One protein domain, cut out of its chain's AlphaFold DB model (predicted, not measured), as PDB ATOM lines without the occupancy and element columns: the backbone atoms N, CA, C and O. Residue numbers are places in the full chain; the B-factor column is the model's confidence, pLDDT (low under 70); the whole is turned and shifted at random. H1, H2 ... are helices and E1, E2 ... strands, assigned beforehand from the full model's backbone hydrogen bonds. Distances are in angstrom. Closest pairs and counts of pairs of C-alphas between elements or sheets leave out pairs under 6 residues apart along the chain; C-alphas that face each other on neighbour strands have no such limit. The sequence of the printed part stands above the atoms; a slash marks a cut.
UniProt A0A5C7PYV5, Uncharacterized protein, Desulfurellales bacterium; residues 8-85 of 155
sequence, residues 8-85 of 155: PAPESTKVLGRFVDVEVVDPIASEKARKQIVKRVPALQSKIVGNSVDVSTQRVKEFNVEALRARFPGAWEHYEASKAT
ATOM      1  N   PRO A   8     -36.049   7.645 -28.963       80.75
ATOM      2  CA  PRO A   8     -34.831   8.406 -29.200       80.75
ATOM      3  C   PRO A   8     -33.579   7.599 -28.839       80.75
ATOM      4  O   PRO A   8     -33.616   6.747 -27.947       80.75
ATOM      5  N   ALA A   9     -32.468   7.887 -29.515       76.88
ATOM      6  CA  ALA A   9     -31.162   7.386 -29.101       76.88
ATOM      7  C   ALA A   9     -30.724   8.086 -27.795       76.88
ATOM      8  O   ALA A   9     -30.949   9.294 -27.662       76.88
ATOM      9  N   PRO A  10     -30.045   7.399 -26.856       74.88
ATOM     10  CA  PRO A  10     -29.524   8.019 -25.632       74.88
ATOM     11  C   PRO A  10     -28.549   9.169 -25.923       74.88
ATOM     12  O   PRO A  10     -28.514  10.170 -25.216       74.88
ATOM     13  N   GLU A  11     -27.778   9.025 -26.998       71.25
ATOM     14  CA  GLU A  11     -26.761   9.971 -27.463       71.25
ATOM     15  C   GLU A  11     -27.329  11.122 -28.314       71.25
ATOM     16  O   GLU A  11     -26.639  12.111 -28.563       71.25
ATOM     17  N   SER A  12     -28.578  11.021 -28.789       67.75
ATOM     18  CA  SER A  12     -29.178  12.057 -29.633       67.75
ATOM     19  C   SER A  12     -30.702  12.002 -29.667       67.75
ATOM     20  O   SER A  12     -31.303  11.053 -30.169       67.75
ATOM     21  N   THR A  13     -31.342  13.105 -29.279       66.38
ATOM     22  CA  THR A  13     -32.794  13.299 -29.423       66.38
ATOM     23  C   THR A  13     -33.232  13.546 -30.869       66.38
ATOM     24  O   THR A  13     -34.428  13.582 -31.143       66.38
ATOM     25  N   LYS A  14     -32.286  13.708 -31.805       76.88
ATOM     26  CA  LYS A  14     -32.565  13.943 -33.229       76.88
ATOM     27  C   LYS A  14     -32.787  12.656 -34.016       76.88
ATOM     28  O   LYS A  14     -33.325  12.723 -35.117       76.88
ATOM     29  N   VAL A  15     -32.370  11.508 -33.483       79.56
ATOM     30  CA  VAL A  15     -32.481  10.212 -34.156       79.56
ATOM     31  C   VAL A  15     -33.434   9.332 -33.369       79.56
ATOM     32  O   VAL A  15     -33.250   9.109 -32.175       79.56
ATOM     33  N   LEU A  16     -34.447   8.820 -34.058       81.06
ATOM     34  CA  LEU A  16     -35.402   7.871 -33.518       81.06
ATOM     35  C   LEU A  16     -35.140   6.489 -34.105       81.06
ATOM     36  O   LEU A  16     -34.903   6.368 -35.304       81.06
ATOM     37  N   GLY A  17     -35.232   5.457 -33.277       84.38
ATOM     38  CA  GLY A  17     -35.079   4.061 -33.646       84.38
ATOM     39  C   GLY A  17     -36.269   3.219 -33.200       84.38
ATOM     40  O   GLY A  17     -36.926   3.512 -32.199       84.38
ATOM     41  N   ARG A  18     -36.546   2.156 -33.950       85.00
ATOM     42  CA  ARG A  18     -37.441   1.070 -33.549       85.00
ATOM     43  C   ARG A  18     -36.914  -0.255 -34.076       85.00
ATOM     44  O   ARG A  18     -36.349  -0.299 -35.167       85.00
ATOM     45  N   PHE A  19     -37.145  -1.331 -33.340       85.56
ATOM     46  CA  PHE A  19     -36.882  -2.675 -33.842       85.56
ATOM     47  C   PHE A  19     -38.162  -3.266 -34.428       85.56
ATOM     48  O   PHE A  19     -39.237  -3.151 -33.843       85.56
ATOM     49  N   VAL A  20     -38.035  -3.868 -35.606       82.75
ATOM     50  CA  VAL A  20     -39.121  -4.527 -36.338       82.75
ATOM     51  C   VAL A  20     -38.622  -5.848 -36.908       82.75
ATOM     52  O   VAL A  20     -37.431  -6.012 -37.165       82.75
ATOM     53  N   ASP A  21     -39.531  -6.793 -37.128       81.94
ATOM     54  CA  ASP A  21     -39.222  -7.975 -37.926       81.94
ATOM     55  C   ASP A  21     -39.278  -7.612 -39.409       81.94
ATOM     56  O   ASP A  21     -40.295  -7.115 -39.892       81.94
ATOM     57  N   VAL A  22     -38.196  -7.881 -40.134       79.69
ATOM     58  CA  VAL A  22     -38.161  -7.773 -41.594       79.69
ATOM     59  C   VAL A  22     -38.033  -9.148 -42.217       79.69
ATOM     60  O   VAL A  22     -37.317 -10.022 -41.726       79.69
ATOM     61  N   GLU A  23     -38.734  -9.329 -43.321       76.75
ATOM     62  CA  GLU A  23     -38.703 -10.543 -44.117       76.75
ATOM     63  C   GLU A  23     -37.454 -10.547 -45.000       76.75
ATOM     64  O   GLU A  23     -37.197  -9.625 -45.773       76.75
ATOM     65  N   VAL A  24     -36.623 -11.572 -44.833       73.12
ATOM     66  CA  VAL A  24     -35.365 -11.741 -45.555       73.12
ATOM     67  C   VAL A  24     -35.311 -13.153 -46.102       73.12
ATOM     68  O   VAL A  24     -35.545 -14.117 -45.381       73.12
ATOM     69  N   VAL A  25     -34.962 -13.277 -47.377       72.56
ATOM     70  CA  VAL A  25     -34.718 -14.576 -48.006       72.56
ATOM     71  C   VAL A  25     -33.523 -15.245 -47.337       72.56
ATOM     72  O   VAL A  25     -32.451 -14.646 -47.240       72.56
ATOM     73  N   ASP A  26     -33.707 -16.473 -46.861       72.25
ATOM     74  CA  ASP A  26     -32.619 -17.317 -46.392       72.25
ATOM     75  C   ASP A  26     -32.019 -18.060 -47.593       72.25
ATOM     76  O   ASP A  26     -32.642 -19.002 -48.084       72.25
ATOM     77  N   PRO A  27     -30.843 -17.657 -48.107       67.62
ATOM     78  CA  PRO A  27     -30.302 -18.237 -49.332       67.62
ATOM     79  C   PRO A  27     -29.960 -19.722 -49.168       67.62
ATOM     80  O   PRO A  27     -30.175 -20.497 -50.092       67.62
ATOM     81  N   ILE A  28     -29.506 -20.137 -47.981       70.19
ATOM     82  CA  ILE A  28     -29.068 -21.513 -47.712       70.19
ATOM     83  C   ILE A  28     -30.283 -22.437 -47.624       70.19
ATOM     84  O   ILE A  28     -30.325 -23.495 -48.254       70.19
ATOM     85  N   ALA A  29     -31.297 -22.033 -46.854       67.25
ATOM     86  CA  ALA A  29     -32.529 -22.804 -46.750       67.25
ATOM     87  C   ALA A  29     -33.273 -22.827 -48.093       67.25
ATOM     88  O   ALA A  29     -33.804 -23.868 -48.481       67.25
ATOM     89  N   SER A  30     -33.252 -21.708 -48.826       69.12
ATOM     90  CA  SER A  30     -33.931 -21.608 -50.116       69.12
ATOM     91  C   SER A  30     -33.307 -22.493 -51.188       69.12
ATOM     92  O   SER A  30     -34.019 -23.146 -51.949       69.12
ATOM     93  N   GLU A  31     -31.976 -22.559 -51.222       69.75
ATOM     94  CA  GLU A  31     -31.232 -23.431 -52.129       69.75
ATOM     95  C   GLU A  31     -31.506 -24.910 -51.823       69.75
ATOM     96  O   GLU A  31     -31.846 -25.685 -52.719       69.75
ATOM     97  N   LYS A  32     -31.465 -25.295 -50.539       69.69
ATOM     98  CA  LYS A  32     -31.714 -26.678 -50.108       69.69
ATOM     99  C   LYS A  32     -33.152 -27.134 -50.376       69.69
ATOM    100  O   LYS A  32     -33.370 -28.289 -50.735       69.69
ATOM    101  N   ALA A  33     -34.125 -26.243 -50.198       67.56
ATOM    102  CA  ALA A  33     -35.540 -26.530 -50.425       67.56
ATOM    103  C   ALA A  33     -35.987 -26.312 -51.880       67.56
ATOM    104  O   ALA A  33     -37.137 -26.609 -52.203       67.56
ATOM    105  N   ARG A  34     -35.102 -25.788 -52.746       61.69
ATOM    106  CA  ARG A  34     -35.413 -25.337 -54.116       61.69
ATOM    107  C   ARG A  34     -36.610 -24.377 -54.182       61.69
ATOM    108  O   ARG A  34     -37.353 -24.372 -55.159       61.69
ATOM    109  N   LYS A  35     -36.823 -23.591 -53.127       63.81
ATOM    110  CA  LYS A  35     -37.967 -22.682 -52.949       63.81
ATOM    111  C   LYS A  35     -37.534 -21.495 -52.105       63.81
ATOM    112  O   LYS A  35     -36.724 -21.675 -51.210       63.81
ATOM    113  N   GLN A  36     -38.074 -20.300 -52.337       53.06
ATOM    114  CA  GLN A  36     -37.733 -19.125 -51.532       53.06
ATOM    115  C   GLN A  36     -38.260 -19.281 -50.099       53.06
ATOM    116  O   GLN A  36     -39.444 -19.102 -49.825       53.06
ATOM    117  N   ILE A  37     -37.363 -19.596 -49.169       65.75
ATOM    118  CA  ILE A  37     -37.648 -19.608 -47.741       65.75
ATOM    119  C   ILE A  37     -37.340 -18.219 -47.203       65.75
ATOM    120  O   ILE A  37     -36.193 -17.774 -47.159       65.75
ATOM    121  N   VAL A  38     -38.391 -17.524 -46.789       70.44
ATOM    122  CA  VAL A  38     -38.292 -16.220 -46.146       70.44
ATOM    123  C   VAL A  38     -38.255 -16.427 -44.638       70.44
ATOM    124  O   VAL A  38     -39.114 -17.097 -44.068       70.44
ATOM    125  N   LYS A  39     -37.266 -15.830 -43.978       74.00
ATOM    126  CA  LYS A  39     -37.194 -15.753 -42.521       74.00
ATOM    127  C   LYS A  39     -37.420 -14.327 -42.053       74.00
ATOM    128  O   LYS A  39     -36.955 -13.369 -42.668       74.00
ATOM    129  N   ARG A  40     -38.106 -14.189 -40.923       74.69
ATOM    130  CA  ARG A  40     -38.237 -12.910 -40.231       74.69
ATOM    131  C   ARG A  40     -37.032 -12.710 -39.336       74.69
ATOM    132  O   ARG A  40     -36.791 -13.514 -38.439       74.69
ATOM    133  N   VAL A  41     -36.267 -11.660 -39.605       79.75
ATOM    134  CA  VAL A  41     -35.115 -11.276 -38.789       79.75
ATOM    135  C   VAL A  41     -35.355  -9.910 -38.159       79.75
ATOM    136  O   VAL A  41     -35.930  -9.037 -38.814       79.75
ATOM    137  N   PRO A  42     -34.901  -9.689 -36.917       83.50
ATOM    138  CA  PRO A  42     -34.923  -8.364 -36.323       83.50
ATOM    139  C   PRO A  42     -34.118  -7.379 -37.178       83.50
ATOM    140  O   PRO A  42     -33.008  -7.669 -37.632       83.50
ATOM    141  N   ALA A  43     -34.653  -6.182 -37.371       86.00
ATOM    142  CA  ALA A  43     -33.950  -5.047 -37.944       86.00
ATOM    143  C   ALA A  43     -34.259  -3.777 -37.154       86.00
ATOM    144  O   ALA A  43     -35.385  -3.548 -36.719       86.00
ATOM    145  N   LEU A  44     -33.242  -2.939 -37.002       87.44
ATOM    146  CA  LEU A  44     -33.375  -1.581 -36.513       87.44
ATOM    147  C   LEU A  44     -33.776  -0.683 -37.682       87.44
ATOM    148  O   LEU A  44     -33.021  -0.520 -38.638       87.44
ATOM    149  N   GLN A  45     -34.942  -0.064 -37.584       87.19
ATOM    150  CA  GLN A  45     -35.303   1.079 -38.406       87.19
ATOM    151  C   GLN A  45     -34.955   2.354 -37.655       87.19
ATOM    152  O   GLN A  45     -35.308   2.495 -36.487       87.19
ATOM    153  N   SER A  46     -34.285   3.287 -38.320       85.06
ATOM    154  CA  SER A  46     -33.920   4.582 -37.754       85.06
ATOM    155  C   SER A  46     -34.307   5.719 -38.690       85.06
ATOM    156  O   SER A  46     -34.245   5.570 -39.909       85.06
ATOM    157  N   LYS A  47     -34.729   6.846 -38.118       82.06
ATOM    158  CA  LYS A  47     -35.090   8.063 -38.853       82.06
ATOM    159  C   LYS A  47     -34.693   9.313 -38.081       82.06
ATOM    160  O   LYS A  47     -34.495   9.265 -36.866       82.06
ATOM    161  N   ILE A  48     -34.622  10.439 -38.779       78.44
ATOM    162  CA  ILE A  48     -34.366  11.746 -38.169       78.44
ATOM    163  C   ILE A  48     -35.703  12.377 -37.757       78.44
ATOM    164  O   ILE A  48     -36.691  12.309 -38.485       78.44
ATOM    165  N   VAL A  49     -35.752  12.998 -36.580       72.75
ATOM    166  CA  VAL A  49     -36.930  13.742 -36.113       72.75
ATOM    167  C   VAL A  49     -37.281  14.836 -37.126       72.75
ATOM    168  O   VAL A  49     -36.434  15.649 -37.485       72.75
ATOM    169  N   GLY A  50     -38.533  14.853 -37.586       64.56
ATOM    170  CA  GLY A  50     -39.020  15.795 -38.601       64.56
ATOM    171  C   GLY A  50     -38.899  15.303 -40.047       64.56
ATOM    172  O   GLY A  50     -39.541  15.881 -40.917       64.56
ATOM    173  N   ASN A  51     -38.168  14.211 -40.308       61.09
ATOM    174  CA  ASN A  51     -38.122  13.565 -41.619       61.09
ATOM    175  C   ASN A  51     -38.667  12.130 -41.531       61.09
ATOM    176  O   ASN A  51     -38.028  11.221 -41.002       61.09
ATOM    177  N   SER A  52     -39.883  11.938 -42.043       62.03
ATOM    178  CA  SER A  52     -40.560  10.635 -42.067       62.03
ATOM    179  C   SER A  52     -40.304   9.837 -43.348       62.03
ATOM    180  O   SER A  52     -40.733   8.690 -43.416       62.03
ATOM    181  N   VAL A  53     -39.650  10.433 -44.350       67.19
ATOM    182  CA  VAL A  53     -39.444   9.818 -45.672       67.19
ATOM    183  C   VAL A  53     -38.173   8.968 -45.682       67.19
ATOM    184  O   VAL A  53     -38.166   7.875 -46.242       67.19
ATOM    185  N   ASP A  54     -37.129   9.410 -44.979       72.19
ATOM    186  CA  ASP A  54     -35.847   8.705 -44.904       72.19
ATOM    187  C   ASP A  54     -35.773   7.786 -43.677       72.19
ATOM    188  O   ASP A  54     -35.289   8.161 -42.604       72.19
ATOM    189  N   VAL A  55     -36.262   6.553 -43.839       80.75
ATOM    190  CA  VAL A  55     -36.115   5.480 -42.845       80.75
ATOM    191  C   VAL A  55     -34.983   4.549 -43.265       80.75
ATOM    192  O   VAL A  55     -35.110   3.762 -44.201       80.75
ATOM    193  N   SER A  56     -33.874   4.588 -42.530       83.12
ATOM    194  CA  SER A  56     -32.765   3.654 -42.719       83.12
ATOM    195  C   SER A  56     -33.041   2.347 -41.984       83.12
ATOM    196  O   SER A  56     -33.393   2.360 -40.805       83.12
ATOM    197  N   THR A  57     -32.875   1.214 -42.668       84.31
ATOM    198  CA  THR A  57     -33.106  -0.122 -42.100       84.31
ATOM    199  C   THR A  57     -31.793  -0.891 -42.008       84.31
ATOM    200  O   THR A  57     -31.168  -1.199 -43.021       84.31
ATOM    201  N   GLN A  58     -31.401  -1.263 -40.793       84.81
ATOM    202  CA  GLN A  58     -30.204  -2.043 -40.507       84.81
ATOM    203  C   GLN A  58     -30.584  -3.378 -39.866       84.81
ATOM    204  O   GLN A  58     -31.192  -3.424 -38.801       84.81
ATOM    205  N   ARG A  59     -30.206  -4.493 -40.499       84.69
ATOM    206  CA  ARG A  59     -30.488  -5.837 -39.969       84.69
ATOM    207  C   ARG A  59     -29.685  -6.103 -38.698       84.69
ATOM    208  O   ARG A  59     -28.479  -5.842 -38.665       84.69
ATOM    209  N   VAL A  60     -30.346  -6.684 -37.705       84.25
ATOM    210  CA  VAL A  60     -29.714  -7.183 -36.488       84.25
ATOM    211  C   VAL A  60     -29.119  -8.558 -36.789       84.25
ATOM    212  O   VAL A  60     -29.796  -9.462 -37.275       84.25
ATOM    213  N   LYS A  61     -27.824  -8.690 -36.539       81.75
ATOM    214  CA  LYS A  61     -27.002  -9.889 -36.689       81.75
ATOM    215  C   LYS A  61     -26.222 -10.092 -35.393       81.75
ATOM    216  O   LYS A  61     -26.024  -9.145 -34.638       81.75
ATOM    217  N   GLU A  62     -25.716 -11.298 -35.169       79.38
ATOM    218  CA  GLU A  62     -25.003 -11.657 -33.933       79.38
ATOM    219  C   GLU A  62     -23.840 -10.708 -33.609       79.38
ATOM    220  O   GLU A  62     -23.662 -10.325 -32.463       79.38
ATOM    221  N   PHE A  63     -23.111 -10.231 -34.620       79.56
ATOM    222  CA  PHE A  63     -21.976  -9.327 -34.408       79.56
ATOM    223  C   PHE A  63     -22.355  -7.857 -34.161       79.56
ATOM    224  O   PHE A  63     -21.503  -7.081 -33.742       79.56
ATOM    225  N   ASN A  64     -23.583  -7.425 -34.481       83.44
ATOM    226  CA  ASN A  64     -23.991  -6.018 -34.346       83.44
ATOM    227  C   ASN A  64     -25.124  -5.804 -33.335       83.44
ATOM    228  O   ASN A  64     -25.449  -4.660 -33.027       83.44
ATOM    229  N   VAL A  65     -25.713  -6.881 -32.811       81.50
ATOM    230  CA  VAL A  65     -26.867  -6.815 -31.912       81.50
ATOM    231  C   VAL A  65     -26.558  -6.032 -30.643       81.50
ATOM    232  O   VAL A  65     -27.354  -5.180 -30.266       81.50
ATOM    233  N   GLU A  66     -25.396  -6.238 -30.028       84.12
ATOM    234  CA  GLU A  66     -25.020  -5.535 -28.797       84.12
ATOM    235  C   GLU A  66     -24.865  -4.031 -29.030       84.12
ATOM    236  O   GLU A  66     -25.419  -3.227 -28.281       84.12
ATOM    237  N   ALA A  67     -24.213  -3.642 -30.129       84.00
ATOM    238  CA  ALA A  67     -24.069  -2.240 -30.507       84.00
ATOM    239  C   ALA A  67     -25.430  -1.583 -30.796       84.00
ATOM    240  O   ALA A  67     -25.686  -0.458 -30.369       84.00
ATOM    241  N   LEU A  68     -26.333  -2.282 -31.492       84.69
ATOM    242  CA  LEU A  68     -27.667  -1.761 -31.802       84.69
ATOM    243  C   LEU A  68     -28.558  -1.662 -30.553       84.69
ATOM    244  O   LEU A  68     -29.302  -0.688 -30.420       84.69
ATOM    245  N   ARG A  69     -28.455  -2.622 -29.625       85.69
ATOM    246  CA  ARG A  69     -29.129  -2.589 -28.317       85.69
ATOM    247  C   ARG A  69     -28.647  -1.418 -27.471       85.69
ATOM    248  O   ARG A  69     -29.472  -0.676 -26.953       85.69
ATOM    249  N   ALA A  70     -27.334  -1.212 -27.389       84.06
ATOM    250  CA  ALA A  70     -26.754  -0.084 -26.664       84.06
ATOM    251  C   ALA A  70     -27.190   1.269 -27.253       84.06
ATOM    252  O   ALA A  70     -27.397   2.234 -26.520       84.06
ATOM    253  N   ARG A  71     -27.381   1.328 -28.577       82.19
ATOM    254  CA  ARG A  71     -27.802   2.538 -29.290       82.19
ATOM    255  C   ARG A  71     -29.275   2.894 -29.092       82.19
ATOM    256  O   ARG A  71     -29.623   4.069 -29.116       82.19
ATOM    257  N   PHE A  72     -30.147   1.902 -28.913       83.81
ATOM    258  CA  PHE A  72     -31.583   2.108 -28.704       83.81
ATOM    259  C   PHE A  72     -32.146   1.129 -27.658       83.81
ATOM    260  O   PHE A  72     -32.978   0.282 -27.999       83.81
ATOM    261  N   PRO A  73     -31.741   1.246 -26.380       83.12
ATOM    262  CA  PRO A  73     -32.102   0.277 -25.346       83.12
ATOM    263  C   PRO A  73     -33.619   0.214 -25.128       83.12
ATOM    264  O   PRO A  73     -34.201  -0.864 -25.197       83.12
ATOM    265  N   GLY A  74     -34.294   1.366 -25.026       81.00
ATOM    266  CA  GLY A  74     -35.752   1.406 -24.853       81.00
ATOM    267  C   GLY A  74     -36.544   0.875 -26.058       81.00
ATOM    268  O   GLY A  74     -37.635   0.332 -25.892       81.00
ATOM    269  N   ALA A  75     -35.996   0.976 -27.277       83.31
ATOM    270  CA  ALA A  75     -36.616   0.363 -28.454       83.31
ATOM    271  C   ALA A  75     -36.497  -1.160 -28.429       83.31
ATOM    272  O   ALA A  75     -37.406  -1.856 -28.884       83.31
ATOM    273  N   TRP A  76     -35.364  -1.662 -27.938       82.56
ATOM    274  CA  TRP A  76     -35.105  -3.086 -27.820       82.56
ATOM    275  C   TRP A  76     -35.991  -3.723 -26.748       82.56
ATOM    276  O   TRP A  76     -36.664  -4.706 -27.036       82.56
ATOM    277  N   GLU A  77     -36.091  -3.108 -25.568       82.88
ATOM    278  CA  GLU A  77     -36.984  -3.562 -24.491       82.88
ATOM    279  C   GLU A  77     -38.445  -3.626 -24.953       82.88
ATOM    280  O   GLU A  77     -39.145  -4.608 -24.709       82.88
ATOM    281  N   HIS A  78     -38.908  -2.609 -25.687       79.81
ATOM    282  CA  HIS A  78     -40.256  -2.601 -26.255       79.81
ATOM    283  C   HIS A  78     -40.460  -3.713 -27.294       79.81
ATOM    284  O   HIS A  78     -41.526  -4.328 -27.358       79.81
ATOM    285  N   TYR A  79     -39.444  -3.983 -28.114       80.56
ATOM    286  CA  TYR A  79     -39.481  -5.062 -29.093       80.56
ATOM    287  C   TYR A  79     -39.482  -6.444 -28.425       80.56
ATOM    288  O   TYR A  79     -40.303  -7.283 -28.794       80.56
ATOM    289  N   GLU A  80     -38.669  -6.670 -27.392       78.88
ATOM    290  CA  GLU A  80     -38.686  -7.915 -26.614       78.88
ATOM    291  C   GLU A  80     -40.013  -8.119 -25.879       78.88
ATOM    292  O   GLU A  80     -40.586  -9.207 -25.950       78.88
ATOM    293  N   ALA A  81     -40.571  -7.069 -25.274       77.06
ATOM    294  CA  ALA A  81     -41.898  -7.123 -24.662       77.06
ATOM    295  C   ALA A  81     -42.992  -7.481 -25.688       77.06
ATOM    296  O   ALA A  81     -43.918  -8.231 -25.379       77.06
ATOM    297  N   SER A  82     -42.868  -7.004 -26.933       67.56
ATOM    298  CA  SER A  82     -43.797  -7.354 -28.018       67.56
ATOM    299  C   SER A  82     -43.605  -8.781 -28.559       67.56
ATOM    300  O   SER A  82     -44.577  -9.409 -28.977       67.56
ATOM    301  N   LYS A  83     -42.379  -9.321 -28.495       63.56
ATOM    302  CA  LYS A  83     -42.020 -10.701 -28.872       63.56
ATOM    303  C   LYS A  83     -42.388 -11.738 -27.812       63.56
ATOM    304  O   LYS A  83     -42.616 -12.891 -28.161       63.56
ATOM    305  N   ALA A  84     -42.451 -11.344 -26.540       52.38
ATOM    306  CA  ALA A  84     -42.862 -12.212 -25.433       52.38
ATOM    307  C   ALA A  84     -44.346 -12.629 -25.513       52.38
ATOM    308  O   ALA A  84     -44.775 -13.534 -24.800       52.38
ATOM    309  N   THR A  85     -45.124 -12.017 -26.414       46.91
ATOM    310  CA  THR A  85     -46.410 -12.573 -26.850       46.91
ATOM    311  C   THR A  85     -46.117 -13.600 -27.948       46.91
ATOM    312  O   THR A  85     -45.589 -13.206 -28.990       46.91
TER     313      THR A  85
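AT A GLANCE: This is residues 8 to 85 of the 155 residues of an uncharacterized protein of Desulfurellales bacterium (UniProt A0A5C7PYV5). A long, twisted ribbon of two antiparallel strands, E1 and E2, makes the length of the model, with the small helix H1 beyond one end where the chain turns from E1 into E2. On the part of the ribbon away from H1, the short strand E3 is added beside E2, and H2 and H3, a V of two helices joined at Phe 72, pack on the sheet, H3 on E1 and H2 over E1 and E2. The printed part has 78 residues with three named helices and three named strands, in the order E1, H1, E2, E3, H2, H3; the sheet runs E1, E2, E3, antiparallel throughout, and the class is mixed, helices and strands. The whole is loose, with a radius of gyration of the C-alphas of 14.6 A, and elongated, with spans of 46 by 28 by 25 A.

IN THESE COORDINATES: After residues 8 to 11 comes E1, residues 12 to 25, the longest strand, which begins at C-alpha 12 at (-29.178, 12.057, -29.633) and is 32.8 A from first to last C-alpha. E1 bends by 57 degrees at residue 21. H1, residues 27 to 33, is 9.9 A long, and its C-alpha 33 is at (-35.540, -26.530, -50.425). E2, residues 38 to 48, is 29.3 A long and bends by 58 degrees at residue 41. E3, residues 56 to 59, is 10.1 A long. H2, residues 65 to 71, is 9.8 A long. H3, residues 73 to 83, is the longest helix at 15.2 A and ends at C-alpha 83 at (-42.020, -10.701, -28.872).

HOW THE PARTS SIT: In the sheet, E1 and E3 are edge strands and E2 is the inner strand. E1 and E2 are antiparallel at 162 degrees; N 16 and O 47 are 2.8 A apart and N 39 and O 24 are 2.8 A apart, both within hydrogen-bond range. Beside the two bends, C-alphas 21 and 42 face each other at 4.6 A. E2 and E3 form a hairpin, antiparallel at 143 degrees, with N 44 and O 58 within hydrogen-bond range at 2.8 A. H3 is on the sheet at a height of 8.7 A and lies over E1, the closest C-alphas being those of Arg 18 and Ala 75, 5.2 A apart. It runs slantwise to the strands, only just, at 31 degrees to E1 on the local plane. H2 is on the sheet, also at a height of 8.7 A, and lies only just over E1 and E2, with 3 of its C-alphas on each. It runs along the strands, at 12 degrees to E1 on the local plane, and its closest C-alphas with E2 are those of Leu 68 and Leu 44, 7.4 A apart. H2 and H3 are close but not clearly touching, with the C-alphas of Arg 69 and Trp 76 closest at 6.0 A; they run opposite ways at a steep tilt of 53 degrees. H1 is not on the sheet, but only just, with 4 pairs of C-alphas within 10 A; it is apart from E3, H2 and H3. In H1, H2 and H3 every O i to N i+4 pair is within hydrogen-bond range.

THE WHOLE: The two C-alphas farthest apart, those of Thr 13 and Arg 34, are 45.9 A from each other. The printed part has no cut and no long link: the link from E2 to E3, with 7 residues, is short, and the other links are tight. The mean pLDDT of the printed part is 76.1. Confidence is under 70 in 20 residues: 12 to 13, 27, 29 to 37, 50 to 53 and 82 to 85.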